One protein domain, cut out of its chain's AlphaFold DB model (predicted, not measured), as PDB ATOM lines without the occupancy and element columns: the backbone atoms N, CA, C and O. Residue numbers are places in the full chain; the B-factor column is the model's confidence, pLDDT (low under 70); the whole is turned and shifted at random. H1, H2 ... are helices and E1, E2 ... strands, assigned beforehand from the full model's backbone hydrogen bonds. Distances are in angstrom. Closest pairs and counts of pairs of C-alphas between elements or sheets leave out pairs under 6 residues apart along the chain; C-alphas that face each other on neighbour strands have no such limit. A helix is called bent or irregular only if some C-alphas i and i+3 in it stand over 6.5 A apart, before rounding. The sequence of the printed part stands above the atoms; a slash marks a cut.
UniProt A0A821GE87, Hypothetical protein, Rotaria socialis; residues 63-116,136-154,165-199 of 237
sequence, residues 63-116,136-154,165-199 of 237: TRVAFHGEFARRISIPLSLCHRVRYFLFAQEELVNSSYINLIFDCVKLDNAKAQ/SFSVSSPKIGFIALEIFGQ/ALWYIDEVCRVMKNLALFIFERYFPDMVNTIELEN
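What this domain is: This is residues 63 to 116, 136 to 154 and 165 to 199 of the 237 residues of the protein "Hypothetical protein" of Rotaria socialis (UniProt A0A821GE87). A strongly twisted sheet of four strands has two long helices, H1 and H4, side by side over one face, H1 by the edge strand E1 and H4 along E2 at the other edge. H5 folds back along H4 away from the sheet, and the short H2 and H3 are on the opposite face to H4. The printed part has 108 residues, with five named helices and four named strands in the order H1 E1 H2 H3 E2 E3 E4 H4 H5; the class is mixed, helices and strands. The sheet runs E1 E4 E3 E2 and is mixed. The whole is compact, with a radius of gyration of the C-alphas of 13.6 A and spans of 38 by 34 by 20 A.

How they stand to each other: Begin at the hairpin of E3, residues 136 to 140, and E4, residues 146 to 151, antiparallel, where N 138 and O 148 are 2.9 A apart. Beside E4 look for E1, residues 88 to 91, parallel to it, with N 147 and O 88 at 2.8 A. Beside E3 is E2, residues 105 to 116, antiparallel, with N 109 and O 137 at 2.8 A; E2 bends by 61 degrees at residue 113. H4, residues 169 to 187, is on the sheet at a height of 8.9 A, along E2 at 16 degrees on the local plane; the closest C-alphas of the two, of Ala 113 and Glu 171, are 6.1 A apart. H1, residues 63 to 83, touches H4 at a shallow tilt of 29 degrees, the same way, closest at C-alphas 75 and 180, 5.7 A. H4 and H5, residues 189 to 199, form a helical hairpin, closest at C-alphas 184 and 192, 5.7 A. H2, residues 92 to 95, and H3, residues 101 to 104, are on the same face of the sheet; with E1 and E2 they make a split strand-helix-strand unit, E4 and E3 between its two strands, with a right-handed crossover. In H4 every O i to N i+4 pair is within hydrogen-bond range; H1 has 14 of 17, H5 has 2 of 7 beside 6 of 8 O i to N i+3 pairs, and H2 and H3 are too short for an O i to N i+4 pair.

Where its parts are: Find C-alpha 63 at (10.153, 17.142, 16.429); from there H1 runs 28.5 A. It is irregular, with C-alphas 74 and 77 7.0 A apart. E2 runs 29.0 A to C-alpha 116 at (16.845, 12.411, 7.868), E4 16.5 A and H4 26.8 A. H5 runs 17.2 A to C-alpha 199 at (25.344, 7.814, 33.073), and is only just irregular, with C-alphas 190 and 193 6.9 A apart.

The domain as a whole: The farthest C-alphas, of Ser 99 and Asn 199, are 40.8 A apart. Residues 117 to 135 and 155 to 164 are not printed; the gaps, between C-alphas 116 and 136 and C-alphas 154 and 165, are 17.4 A and 7.4 A. Of the links that are printed whole, each is tight. The mean pLDDT of the printed part is 89.2; look for values under 70 at residues 96 to 102 and 195 to 199.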
ATOM      1  N   THR A  63       8.902  17.167  15.665       83.00
ATOM      2  CA  THR A  63      10.153  17.142  16.429       83.00
ATOM      3  C   THR A  63      10.249  18.294  17.448       83.00
ATOM      4  O   THR A  63      10.914  18.138  18.474       83.00
ATOM      5  N   ARG A  64       9.570  19.433  17.236       85.75
ATOM      6  CA  ARG A  64       9.579  20.568  18.177       85.75
ATOM      7  C   ARG A  64       9.052  20.168  19.549       85.75
ATOM      8  O   ARG A  64       9.669  20.503  20.555       85.75
ATOM      9  N   VAL A  65       7.972  19.390  19.604       88.56
ATOM     10  CA  VAL A  65       7.398  18.920  20.874       88.56
ATOM     11  C   VAL A  65       8.411  18.069  21.639       88.56
ATOM     12  O   VAL A  65       8.556  18.231  22.849       88.56
ATOM     13  N   ALA A  66       9.177  17.221  20.943       90.38
ATOM     14  CA  ALA A  66      10.240  16.437  21.567       90.38
ATOM     15  C   ALA A  66      11.349  17.330  22.152       90.38
ATOM     16  O   ALA A  66      11.806  17.082  23.270       90.38
ATOM     17  N   PHE A  67      11.748  18.395  21.445       93.94
ATOM     18  CA  PHE A  67      12.703  19.379  21.967       93.94
ATOM     19  C   PHE A  67      12.178  20.072  23.227       93.94
ATOM     20  O   PHE A  67      12.899  20.133  24.222       93.94
ATOM     21  N   HIS A  68      10.932  20.548  23.222       93.50
ATOM     22  CA  HIS A  68      10.330  21.205  24.386       93.50
ATOM     23  C   HIS A  68      10.135  20.253  25.575       93.50
ATOM     24  O   HIS A  68      10.380  20.648  26.714       93.50
ATOM     25  N   GLY A  69       9.748  19.000  25.330       92.56
ATOM     26  CA  GLY A  69       9.615  17.984  26.375       92.56
ATOM     27  C   GLY A  69      10.952  17.680  27.052       92.56
ATOM     28  O   GLY A  69      11.070  17.770  28.276       92.56
ATOM     29  N   GLU A  70      11.994  17.405  26.262       93.94
ATOM     30  CA  GLU A  70      13.339  17.172  26.801       93.94
ATOM     31  C   GLU A  70      13.932  18.432  27.446       93.94
ATOM     32  O   GLU A  70      14.638  18.330  28.451       93.94
ATOM     33  N   PHE A  71      13.615  19.622  26.932       96.50
ATOM     34  CA  PHE A  71      13.993  20.898  27.539       96.50
ATOM     35  C   PHE A  71      13.390  21.067  28.932       96.50
ATOM     36  O   PHE A  71      14.112  21.359  29.891       96.50
ATOM     37  N   ALA A  72      12.077  20.871  29.049       94.94
ATOM     38  CA  ALA A  72      11.371  20.999  30.312       94.94
ATOM     39  C   ALA A  72      11.949  20.030  31.345       94.94
ATOM     40  O   ALA A  72      12.322  20.444  32.444       94.94
ATOM     41  N   ARG A  73      12.109  18.763  30.950       93.44
ATOM     42  CA  ARG A  73      12.598  17.687  31.814       93.44
ATOM     43  C   ARG A  73      14.039  17.893  32.279       93.44
ATOM     44  O   ARG A  73      14.329  17.661  33.447       93.44
ATOM     45  N   ARG A  74      14.950  18.287  31.382       93.12
ATOM     46  CA  ARG A  74      16.396  18.330  31.676       93.12
ATOM     47  C   ARG A  74      16.899  19.678  32.176       93.12
ATOM     48  O   ARG A  74      17.933  19.707  32.830       93.12
ATOM     49  N   ILE A  75      16.226  20.773  31.833       95.50
ATOM     50  CA  ILE A  75      16.732  22.133  32.071       95.50
ATOM     51  C   ILE A  75      15.717  22.947  32.869       95.50
ATOM     52  O   ILE A  75      16.015  23.358  33.986       95.50
ATOM     53  N   SER A  76      14.516  23.169  32.326       96.25
ATOM     54  CA  SER A  76      13.584  24.152  32.895       96.25
ATOM     55  C   SER A  76      13.097  23.771  34.299       96.25
ATOM     56  O   SER A  76      13.194  24.579  35.225       96.25
ATOM     57  N   ILE A  77      12.621  22.532  34.481       93.50
ATOM     58  CA  ILE A  77      12.099  22.058  35.770       93.50
ATOM     59  C   ILE A  77      13.220  21.963  36.818       93.50
ATOM     60  O   ILE A  77      13.055  22.568  37.880       93.50
ATOM     61  N   PRO A  78      14.366  21.295  36.558       93.44
ATOM     62  CA  PRO A  78      15.445  21.218  37.542       93.44
ATOM     63  C   PRO A  78      15.948  22.593  38.001       93.44
ATOM     64  O   PRO A  78      16.060  22.830  39.201       93.44
ATOM     65  N   LEU A  79      16.171  23.534  37.076       94.81
ATOM     66  CA  LEU A  79      16.635  24.882  37.427       94.81
ATOM     67  C   LEU A  79      15.595  25.679  38.220       94.81
ATOM     68  O   LEU A  79      15.955  26.406  39.151       94.81
ATOM     69  N   SER A  80      14.311  25.511  37.898       94.56
ATOM     70  CA  SER A  80      13.228  26.166  38.635       94.56
ATOM     71  C   SER A  80      13.146  25.664  40.077       94.56
ATOM     72  O   SER A  80      12.920  26.461  40.987       94.56
ATOM     73  N   LEU A  81      13.356  24.363  40.297       92.25
ATOM     74  CA  LEU A  81      13.289  23.747  41.624       92.25
ATOM     75  C   LEU A  81      14.540  24.019  42.467       92.25
ATOM     76  O   LEU A  81      14.413  24.376  43.636       92.25
ATOM     77  N   CYS A  82      15.734  23.875  41.889       93.62
ATOM     78  CA  CYS A  82      16.998  23.967  42.625       93.62
ATOM     79  C   CYS A  82      17.488  25.413  42.798       93.62
ATOM     80  O   CYS A  82      18.000  25.761  43.858       93.62
ATOM     81  N   HIS A  83      17.296  26.271  41.789       94.06
ATOM     82  CA  HIS A  83      17.867  27.626  41.769       94.06
ATOM     83  C   HIS A  83      16.828  28.742  41.633       94.06
ATOM     84  O   HIS A  83      17.202  29.913  41.621       94.06
ATOM     85  N   ARG A  84      15.531  28.415  41.522       96.00
ATOM     86  CA  ARG A  84      14.448  29.385  41.250       96.00
ATOM     87  C   ARG A  84      14.690  30.216  39.981       96.00
ATOM     88  O   ARG A  84      14.193  31.334  39.865       96.00
ATOM     89  N   VAL A  85      15.429  29.660  39.020       95.81
ATOM     90  CA  VAL A  85      15.693  30.276  37.715       95.81
ATOM     91  C   VAL A  85      14.779  29.647  36.675       95.81
ATOM     92  O   VAL A  85      14.633  28.428  36.626       95.81
ATOM     93  N   ARG A  86      14.189  30.475  35.811       96.06
ATOM     94  CA  ARG A  86      13.339  30.014  34.711       96.06
ATOM     95  C   ARG A  86      14.063  30.186  33.394       96.06
ATOM     96  O   ARG A  86      14.488  31.289  33.072       96.06
ATOM     97  N   TYR A  87      14.152  29.096  32.640       96.38
ATOM     98  CA  TYR A  87      14.564  29.142  31.247       96.38
ATOM     99  C   TYR A  87      13.382  28.858  30.318       96.38
ATOM    100  O   TYR A  87      12.533  28.013  30.623       96.38
ATOM    101  N   PHE A  88      13.397  29.500  29.153       96.25
ATOM    102  CA  PHE A  88      12.455  29.338  28.053       96.25
ATOM    103  C   PHE A  88      13.210  28.990  26.770       96.25
ATOM    104  O   PHE A  88      14.240  29.593  26.466       96.25
ATOM    105  N   LEU A  89      12.688  28.017  26.029       96.50
ATOM    106  CA  LEU A  89      13.203  27.607  24.728       96.50
ATOM    107  C   LEU A  89      12.302  28.181  23.636       96.50
ATOM    108  O   LEU A  89      11.090  27.997  23.705       96.50
ATOM    109  N   PHE A  90      12.896  28.825  22.637       94.50
ATOM    110  CA  PHE A  90      12.209  29.382  21.470       94.50
ATOM    111  C   PHE A  90      12.843  28.855  20.192       94.50
ATOM    112  O   PHE A  90      14.057  28.644  20.154       94.50
ATOM    113  N   ALA A  91      12.062  28.703  19.125       92.50
ATOM    114  CA  ALA A  91      12.649  28.556  17.800       92.50
ATOM    115  C   ALA A  91      13.245  29.903  17.354       92.50
ATOM    116  O   ALA A  91      12.682  30.963  17.623       92.50
ATOM    117  N   GLN A  92      14.388  29.891  16.670       90.12
ATOM    118  CA  GLN A  92      15.069  31.118  16.240       90.12
ATOM    119  C   GLN A  92      14.158  32.004  15.373       90.12
ATOM    120  O   GLN A  92      14.199  33.229  15.487       90.12
ATOM    121  N   GLU A  93      13.302  31.406  14.544       88.12
ATOM    122  CA  GLU A  93      12.319  32.125  13.731       88.12
ATOM    123  C   GLU A  93      11.194  32.806  14.536       88.12
ATOM    124  O   GLU A  93      10.545  33.718  14.029       88.12
ATOM    125  N   GLU A  94      10.963  32.422  15.793       88.38
ATOM    126  CA  GLU A  94       9.968  33.070  16.665       88.38
ATOM    127  C   GLU A  94      10.496  34.388  17.238       88.38
ATOM    128  O   GLU A  94       9.731  35.234  17.700       88.38
ATOM    129  N   LEU A  95      11.810  34.597  17.165       85.00
ATOM    130  CA  LEU A  95      12.477  35.764  17.719       85.00
ATOM    131  C   LEU A  95      12.562  36.930  16.714       85.00
ATOM    132  O   LEU A  95      13.043  37.995  17.054       85.00
ATOM    133  N   VAL A  96      12.061  36.808  15.484       66.44
ATOM    134  CA  VAL A  96      12.412  37.668  14.323       66.44
ATOM    135  C   VAL A  96      12.112  39.186  14.455       66.44
ATOM    136  O   VAL A  96      12.489  39.956  13.581       66.44
ATOM    137  N   ASN A  97      11.557  39.680  15.566       64.88
ATOM    138  CA  ASN A  97      11.182  41.090  15.753       64.88
ATOM    139  C   ASN A  97      11.892  41.855  16.889       64.88
ATOM    140  O   ASN A  97      11.400  42.906  17.293       64.88
ATOM    141  N   SER A  98      13.030  41.394  17.416       59.25
ATOM    142  CA  SER A  98      13.753  42.159  18.447       59.25
ATOM    143  C   SER A  98      15.157  42.554  18.002       59.25
ATOM    144  O   SER A  98      16.072  41.734  17.935       59.25
ATOM    145  N   SER A  99      15.354  43.855  17.778       63.75
ATOM    146  CA  SER A  99      16.652  44.510  17.541       63.75
ATOM    147  C   SER A  99      17.706  44.196  18.617       63.75
ATOM    148  O   SER A  99      18.879  44.505  18.439       63.75
ATOM    149  N   TYR A 100      17.297  43.591  19.736       63.50
ATOM    150  CA  TYR A 100      18.109  43.325  20.920       63.50
ATOM    151  C   TYR A 100      18.570  41.867  21.047       63.50
ATOM    152  O   TYR A 100      19.285  41.538  21.984       63.50
ATOM    153  N   ILE A 101      18.212  40.981  20.118       68.44
ATOM    154  CA  ILE A 101      18.480  39.532  20.229       68.44
ATOM    155  C   ILE A 101      19.955  39.202  20.357       68.44
ATOM    156  O   ILE A 101      20.329  38.388  21.197       68.44
ATOM    157  N   ASN A 102      20.808  39.881  19.599       66.75
ATOM    158  CA  ASN A 102      22.247  39.640  19.677       66.75
ATOM    159  C   ASN A 102      22.867  40.136  20.995       66.75
ATOM    160  O   ASN A 102      23.963  39.709  21.332       66.75
ATOM    161  N   LEU A 103      22.183  41.012  21.741       70.88
ATOM    162  CA  LEU A 103      22.619  41.485  23.061       70.88
ATOM    163  C   LEU A 103      22.124  40.588  24.201       70.88
ATOM    164  O   LEU A 103      22.556  40.752  25.337       70.88
ATOM    165  N   ILE A 104      21.193  39.675  23.915       82.00
ATOM    166  CA  ILE A 104      20.575  38.810  24.920       82.00
ATOM    167  C   ILE A 104      21.402  37.540  25.142       82.00
ATOM    168  O   ILE A 104      21.438  37.029  26.259       82.00
ATOM    169  N   PHE A 105      22.049  37.011  24.102       91.31
ATOM    170  CA  PHE A 105      22.732  35.720  24.173       91.31
ATOM    171  C   PHE A 105      24.223  35.872  24.463       91.31
ATOM    172  O   PHE A 105      24.966  36.456  23.679       91.31
ATOM    173  N   ASP A 106      24.664  35.273  25.567       91.12
ATOM    174  CA  ASP A 106      26.050  35.352  26.035       91.12
ATOM    175  C   ASP A 106      26.943  34.299  25.375       91.12
ATOM    176  O   ASP A 106      28.162  34.452  25.284       91.12
ATOM    177  N   CYS A 107      26.351  33.179  24.960       93.75
ATOM    178  CA  CYS A 107      27.087  32.067  24.387       93.75
ATOM    179  C   CYS A 107      26.246  31.258  23.399       93.75
ATOM    180  O   CYS A 107      25.017  31.308  23.390       93.75
ATOM    181  N   VAL A 108      26.936  30.488  22.556       94.44
ATOM    182  CA  VAL A 108      26.317  29.602  21.567       94.44
ATOM    183  C   VAL A 108      26.868  28.192  21.747       94.44
ATOM    184  O   VAL A 108      28.077  27.975  21.639       94.44
ATOM    185  N   LYS A 109      25.986  27.216  21.975       94.69
ATOM    186  CA  LYS A 109      26.317  25.786  21.944       94.69
ATOM    187  C   LYS A 109      25.940  25.208  20.592       94.69
ATOM    188  O   LYS A 109      24.783  25.249  20.187       94.69
ATOM    189  N   LEU A 110      26.913  24.607  19.916       94.25
ATOM    190  CA  LEU A 110      26.691  23.864  18.678       94.25
ATOM    191  C   LEU A 110      26.735  22.357  18.934       94.25
ATOM    192  O   LEU A 110      27.568  21.883  19.709       94.25
ATOM    193  N   ASP A 111      25.893  21.592  18.246       92.81
ATOM    194  CA  ASP A 111      25.929  20.126  18.273       92.81
ATOM    195  C   ASP A 111      25.741  19.525  16.877       92.81
ATOM    196  O   ASP A 111      25.159  20.148  15.986       92.81
ATOM    197  N   ASN A 112      26.262  18.317  16.670       90.12
ATOM    198  CA  ASN A 112      26.013  17.542  15.458       90.12
ATOM    199  C   ASN A 112      25.073  16.401  15.775       90.12
ATOM    200  O   ASN A 112      25.172  15.817  16.845       90.12
ATOM    201  N   ALA A 113      24.246  16.012  14.816       88.56
ATOM    202  CA  ALA A 113      23.365  14.873  14.967       88.56
ATOM    203  C   ALA A 113      23.126  14.123  13.669       88.56
ATOM    204  O   ALA A 113      23.337  14.626  12.556       88.56
ATOM    205  N   LYS A 114      22.618  12.903  13.840       89.38
ATOM    206  CA  LYS A 114      22.006  12.153  12.752       89.38
ATOM    207  C   LYS A 114      20.602  12.705  12.490       89.38
ATOM    208  O   LYS A 114      19.774  12.729  13.389       89.38
ATOM    209  N   ALA A 115      20.319  13.099  11.255       91.94
ATOM    210  CA  ALA A 115      18.973  13.483  10.839       91.94
ATOM    211  C   ALA A 115      18.662  12.970   9.434       91.94
ATOM    212  O   ALA A 115      19.566  12.793   8.608       91.94
ATOM    213  N   GLN A 116      17.383  12.736   9.178       92.75
ATOM    214  CA  GLN A 116      16.845  12.411   7.868       92.75
ATOM    215  C   GLN A 116      16.380  13.691   7.167       92.75
ATOM    216  O   GLN A 116      16.011  14.674   7.798       92.75
ATOM    217  N   SER A 136      22.113  24.669  16.681       95.50
ATOM    218  CA  SER A 136      22.670  25.688  17.561       95.50
ATOM    219  C   SER A 136      21.668  26.103  18.620       95.50
ATOM    220  O   SER A 136      20.477  26.242  18.350       95.50
ATOM    221  N   PHE A 137      22.196  26.339  19.813       96.81
ATOM    222  CA  PHE A 137      21.480  26.909  20.936       96.81
ATOM    223  C   PHE A 137      22.183  28.196  21.344       96.81
ATOM    224  O   PHE A 137      23.302  28.147  21.857       96.81
ATOM    225  N   SER A 138      21.550  29.337  21.104       95.75
ATOM    226  CA  SER A 138      22.004  30.619  21.643       95.75
ATOM    227  C   SER A 138      21.433  30.753  23.048       95.75
ATOM    228  O   SER A 138      20.221  30.667  23.222       95.75
ATOM    229  N   VAL A 139      22.287  30.902  24.056       96.62
ATOM    230  CA  VAL A 139      21.910  30.840  25.474       96.62
ATOM    231  C   VAL A 139      22.219  32.179  26.137       96.62
ATOM    232  O   VAL A 139      23.330  32.698  26.031       96.62
ATOM    233  N   SER A 140      21.219  32.749  26.802       96.00
ATOM    234  CA  SER A 140      21.357  33.979  27.588       96.00
ATOM    235  C   SER A 140      21.703  33.673  29.044       96.00
ATOM    236  O   SER A 140      21.573  32.531  29.490       96.00
ATOM    237  N   SER A 141      22.120  34.692  29.796       95.69
ATOM    238  CA  SER A 141      22.371  34.548  31.229       95.69
ATOM    239  C   SER A 141      21.130  34.053  31.991       95.69
ATOM    240  O   SER A 141      19.996  34.354  31.600       95.69
ATOM    241  N   PRO A 142      21.320  33.426  33.168       96.44
ATOM    242  CA  PRO A 142      20.233  33.065  34.081       96.44
ATOM    243  C   PRO A 142      19.274  34.203  34.456       96.44
ATOM    244  O   PRO A 142      18.146  33.936  34.855       96.44
ATOM    245  N   LYS A 143      19.711  35.467  34.357       94.94
ATOM    246  CA  LYS A 143      18.862  36.630  34.651       94.94
ATOM    247  C   LYS A 143      17.781  36.839  33.591       94.94
ATOM    248  O   LYS A 143      16.714  37.341  33.924       94.94
ATOM    249  N   ILE A 144      18.073  36.489  32.337       94.62
ATOM    250  CA  ILE A 144      17.131  36.598  31.215       94.62
ATOM    251  C   ILE A 144      16.427  35.257  30.992       94.62
ATOM    252  O   ILE A 144      15.206  35.216  30.875       94.62
ATOM    253  N   GLY A 145      17.184  34.157  30.959       95.06
ATOM    254  CA  GLY A 145      16.620  32.812  30.883       95.06
ATOM    255  C   GLY A 145      16.055  32.436  29.510       95.06
ATOM    256  O   GLY A 145      15.153  31.618  29.409       95.06
ATOM    257  N   PHE A 146      16.536  33.016  28.420       95.50
ATOM    258  CA  PHE A 146      16.157  32.632  27.056       95.50
ATOM    259  C   PHE A 146      17.186  31.716  26.401       95.50
ATOM    260  O   PHE A 146      18.399  31.911  26.541       95.50
ATOM    261  N   ILE A 147      16.681  30.751  25.637       96.81
ATOM    262  CA  ILE A 147      17.444  29.899  24.732       96.81
ATOM    263  C   ILE A 147      16.774  29.940  23.364       96.81
ATOM    264  O   ILE A 147      15.591  29.628  23.244       96.81
ATOM    265  N   ALA A 148      17.540  30.283  22.333       95.25
ATOM    266  CA  ALA A 148      17.097  30.198  20.950       95.25
ATOM    267  C   ALA A 148      17.649  28.940  20.284       95.25
ATOM    268  O   ALA A 148      18.860  28.723  20.262       95.25
ATOM    269  N   LEU A 149      16.756  28.129  19.733       95.56
ATOM    270  CA  LEU A 149      17.043  26.916  18.988       95.56
ATOM    271  C   LEU A 149      17.011  27.205  17.486       95.56
ATOM    272  O   LEU A 149      15.976  27.586  16.947       95.56
ATOM    273  N   GLU A 150      18.110  26.932  16.790       94.75
ATOM    274  CA  GLU A 150      18.146  26.900  15.327       94.75
ATOM    275  C   GLU A 150      18.587  25.516  14.832       94.75
ATOM    276  O   GLU A 150      19.623  24.974  15.230       94.75
ATOM    277  N   ILE A 151      17.781  24.939  13.937       94.50
ATOM    278  CA  ILE A 151      18.049  23.659  13.281       94.50
ATOM    279  C   ILE A 151      18.406  23.936  11.824       94.50
ATOM    280  O   ILE A 151      17.584  24.423  11.052       94.50
ATOM    281  N   PHE A 152      19.622  23.572  11.425       95.19
ATOM    282  CA  PHE A 152      20.101  23.841  10.073       95.19
ATOM    283  C   PHE A 152      19.609  22.782   9.083       95.19
ATOM    284  O   PHE A 152      19.768  21.576   9.299       95.19
ATOM    285  N   GLY A 153      19.064  23.237   7.957       95.62
ATOM    286  CA  GLY A 153      18.619  22.391   6.861       95.62
ATOM    287  C   GLY A 153      19.733  21.987   5.892       95.62
ATOM    288  O   GLY A 153      20.926  22.287   6.050       95.62
ATOM    289  N   GLN A 154      19.330  21.286   4.838       95.94
ATOM    290  CA  GLN A 154      20.182  20.947   3.702       95.94
ATOM    291  C   GLN A 154      19.421  21.129   2.393       95.94
ATOM    292  O   GLN A 154      18.212  20.936   2.332       95.94
ATOM    293  N   ALA A 165      15.568  19.425   8.529       92.56
ATOM    294  CA  ALA A 165      15.996  18.164   9.109       92.56
ATOM    295  C   ALA A 165      14.843  17.505   9.882       92.56
ATOM    296  O   ALA A 165      14.227  18.130  10.741       92.56
ATOM    297  N   LEU A 166      14.613  16.222   9.624       90.75
ATOM    298  CA  LEU A 166      13.749  15.339  10.402       90.75
ATOM    299  C   LEU A 166      14.630  14.594  11.408       90.75
ATOM    300  O   LEU A 166      15.499  13.804  11.020       90.75
ATOM    301  N   TRP A 167      14.468  14.876  12.698       89.12
ATOM    302  CA  TRP A 167      15.358  14.327  13.720       89.12
ATOM    303  C   TRP A 167      14.813  13.042  14.325       89.12
ATOM    304  O   TRP A 167      13.616  12.877  14.536       89.12
ATOM    305  N   TYR A 168      15.734  12.147  14.669       87.56
ATOM    306  CA  TYR A 168      15.418  10.996  15.503       87.56
ATOM    307  C   TYR A 168      15.261  11.448  16.955       87.56
ATOM    308  O   TYR A 168      16.084  12.221  17.449       87.56
ATOM    309  N   ILE A 169      14.262  10.920  17.663       85.81
ATOM    310  CA  ILE A 169      14.020  11.241  19.079       85.81
ATOM    311  C   ILE A 169      15.270  10.999  19.935       85.81
ATOM    312  O   ILE A 169      15.641  11.847  20.739       85.81
ATOM    313  N   ASP A 170      15.996   9.904  19.693       84.88
ATOM    314  CA  ASP A 170      17.236   9.602  20.420       84.88
ATOM    315  C   ASP A 170      18.326  10.677  20.219       84.88
ATOM    316  O   ASP A 170      19.130  10.940  21.116       84.88
ATOM    317  N   GLU A 171      18.342  11.339  19.060       89.88
ATOM    318  CA  GLU A 171      19.252  12.453  18.795       89.88
ATOM    319  C   GLU A 171      18.798  13.731  19.500       89.88
ATOM    320  O   GLU A 171      19.652  14.432  20.037       89.88
ATOM    321  N   VAL A 172      17.486  13.994  19.575       92.06
ATOM    322  CA  VAL A 172      16.912  15.100  20.364       92.06
ATOM    323  C   VAL A 172      17.293  14.955  21.839       92.06
ATOM    324  O   VAL A 172      17.891  15.864  22.414       92.06
ATOM    325  N   CYS A 173      17.054  13.783  22.433       89.44
ATOM    326  CA  CYS A 173      17.414  13.497  23.823       89.44
ATOM    327  C   CYS A 173      18.912  13.720  24.085       89.44
ATOM    328  O   CYS A 173      19.293  14.291  25.111       89.44
ATOM    329  N   ARG A 174      19.779  13.294  23.153       91.50
ATOM    330  CA  ARG A 174      21.232  13.481  23.273       91.50
ATOM    331  C   ARG A 174      21.625  14.956  23.217       91.50
ATOM    332  O   ARG A 174      22.348  15.406  24.100       91.50
ATOM    333  N   VAL A 175      21.177  15.713  22.212       93.69
ATOM    334  CA  VAL A 175      21.580  17.127  22.084       93.69
ATOM    335  C   VAL A 175      21.017  17.985  23.216       93.69
ATOM    336  O   VAL A 175      21.707  18.886  23.683       93.69
ATOM    337  N   MET A 176      19.824  17.667  23.727       95.31
ATOM    338  CA  MET A 176      19.246  18.362  24.883       95.31
ATOM    339  C   MET A 176      19.983  18.051  26.181       95.31
ATOM    340  O   MET A 176      20.188  18.942  27.002       95.31
ATOM    341  N   LYS A 177      20.462  16.817  26.353       92.81
ATOM    342  CA  LYS A 177      21.380  16.482  27.446       92.81
ATOM    343  C   LYS A 177      22.686  17.271  27.347       92.81
ATOM    344  O   LYS A 177      23.141  17.813  28.350       92.81
ATOM    345  N   ASN A 178      23.270  17.358  26.155       94.00
ATOM    346  CA  ASN A 178      24.498  18.123  25.934       94.00
ATOM    347  C   ASN A 178      24.294  19.620  26.208       94.00
ATOM    348  O   ASN A 178      25.182  20.269  26.754       94.00
ATOM    349  N   LEU A 179      23.128  20.166  25.850       96.19
ATOM    350  CA  LEU A 179      22.749  21.534  26.190       96.19
ATOM    351  C   LEU A 179      22.616  21.727  27.705       96.19
ATOM    352  O   LEU A 179      23.116  22.717  28.228       96.19
ATOM    353  N   ALA A 180      21.975  20.792  28.408       95.81
ATOM    354  CA  ALA A 180      21.821  20.863  29.858       95.81
ATOM    355  C   ALA A 180      23.181  20.870  30.568       95.81
ATOM    356  O   ALA A 180      23.436  21.757  31.377       95.81
ATOM    357  N   LEU A 181      24.085  19.957  30.186       94.12
ATOM    358  CA  LEU A 181      25.467  19.938  30.680       94.12
ATOM    359  C   LEU A 181      26.174  21.269  30.423       94.12
ATOM    360  O   LEU A 181      26.719  21.853  31.350       94.12
ATOM    361  N   PHE A 182      26.086  21.792  29.199       95.31
ATOM    362  CA  PHE A 182      26.682  23.078  28.843       95.31
ATOM    363  C   PHE A 182      26.170  24.236  29.718       95.31
ATOM    364  O   PHE A 182      26.956  25.069  30.162       95.31
ATOM    365  N   ILE A 183      24.861  24.295  29.987       96.19
ATOM    366  CA  ILE A 183      24.265  25.327  30.849       96.19
ATOM    367  C   ILE A 183      24.722  25.150  32.301       96.19
ATOM    368  O   ILE A 183      25.059  26.138  32.954       96.19
ATOM    369  N   PHE A 184      24.750  23.916  32.806       95.50
ATOM    370  CA  PHE A 184      25.108  23.630  34.196       95.50
ATOM    371  C   PHE A 184      26.589  23.895  34.452       95.50
ATOM    372  O   PHE A 184      26.917  24.661  35.349       95.50
ATOM    373  N   GLU A 185      27.488  23.401  33.601       93.88
ATOM    374  CA  GLU A 185      28.922  23.703  33.687       93.88
ATOM    375  C   GLU A 185      29.194  25.214  33.679       93.88
ATOM    376  O   GLU A 185      30.090  25.699  34.370       93.88
ATOM    377  N   ARG A 186      28.414  25.972  32.898       95.62
ATOM    378  CA  ARG A 186      28.622  27.410  32.729       95.62
ATOM    379  C   ARG A 186      28.069  28.249  33.880       95.62
ATOM    380  O   ARG A 186      28.705  29.243  34.235       95.62
ATOM    381  N   TYR A 187      26.888  27.908  34.392       96.62
ATOM    382  CA  TYR A 187      26.111  28.779  35.284       96.62
ATOM    383  C   TYR A 187      25.693  28.130  36.612       96.62
ATOM    384  O   TYR A 187      25.404  28.863  37.554       96.62
ATOM    385  N   PHE A 188      25.665  26.797  36.701       95.69
ATOM    386  CA  PHE A 188      25.163  26.026  37.853       95.69
ATOM    387  C   PHE A 188      26.042  24.785  38.100       95.69
ATOM    388  O   PHE A 188      25.602  23.650  37.887       95.69
ATOM    389  N   PRO A 189      27.329  24.973  38.452       93.81
ATOM    390  CA  PRO A 189      28.309  23.886  38.475       93.81
ATOM    391  C   PRO A 189      27.974  22.779  39.488       93.81
ATOM    392  O   PRO A 189      28.370  21.632  39.300       93.81
ATOM    393  N   ASP A 190      27.203  23.092  40.528       91.88
ATOM    394  CA  ASP A 190      26.689  22.136  41.509       91.88
ATOM    395  C   ASP A 190      25.686  21.130  40.914       91.88
ATOM    396  O   ASP A 190      25.545  20.025  41.434       91.88
ATOM    397  N   MET A 191      25.057  21.448  39.776       90.69
ATOM    398  CA  MET A 191      24.115  20.555  39.090       90.69
ATOM    399  C   MET A 191      24.758  19.569  38.104       90.69
ATOM    400  O   MET A 191      24.065  18.680  37.601       90.69
ATOM    401  N   VAL A 192      26.053  19.691  37.793       87.44
ATOM    402  CA  VAL A 192      26.718  18.842  36.781       87.44
ATOM    403  C   VAL A 192      26.637  17.360  37.165       87.44
ATOM    404  O   VAL A 192      26.241  16.520  36.350       87.44
ATOM    405  N   ASN A 193      26.885  17.053  38.440       80.19
ATOM    406  CA  ASN A 193      26.852  15.687  38.967       80.19
ATOM    407  C   ASN A 193      25.460  15.041  38.844       80.19
ATOM    408  O   ASN A 193      25.351  13.837  38.615       80.19
ATOM    409  N   THR A 194      24.384  15.832  38.906       75.00
ATOM    410  CA  THR A 194      23.002  15.346  38.772       75.00
ATOM    411  C   THR A 194      22.743  14.714  37.400       75.00
ATOM    412  O   THR A 194      22.009  13.733  37.301       75.00
ATOM    413  N   ILE A 195      23.378  15.220  36.335       68.62
ATOM    414  CA  ILE A 195      23.285  14.627  34.988       68.62
ATOM    415  C   ILE A 195      24.237  13.433  34.835       68.62
ATOM    416  O   ILE A 195      23.929  12.475  34.117       68.62
ATOM    417  N   GLU A 196      25.405  13.470  35.477       61.78
ATOM    418  CA  GLU A 196      26.381  12.379  35.416       61.78
ATOM    419  C   GLU A 196      25.869  11.095  36.076       61.78
ATOM    420  O   GLU A 196      26.111  10.013  35.541       61.78
ATOM    421  N   LEU A 197      25.055  11.197  37.135       55.22
ATOM    422  CA  LEU A 197      24.397  10.049  37.773       55.22
ATOM    423  C   LEU A 197      23.440   9.272  36.844       55.22
ATOM    424  O   LEU A 197      23.254   8.066  37.031       55.22
ATOM    425  N   GLU A 198      22.877   9.902  35.802       58.28
ATOM    426  CA  GLU A 198      22.123   9.180  34.759       58.28
ATOM    427  C   GLU A 198      23.034   8.238  33.934       58.28
ATOM    428  O   GLU A 198      22.544   7.317  33.276       58.28
ATOM    429  N   ASN A 199      24.360   8.436  33.963       54.94
ATOM    430  CA  ASN A 199      25.344   7.814  33.073       54.94
ATOM    431  C   ASN A 199      26.356   6.921  33.790       54.94
ATOM    432  O   ASN A 199      27.544   7.004  33.491       54.94
TER     433      ASN A 199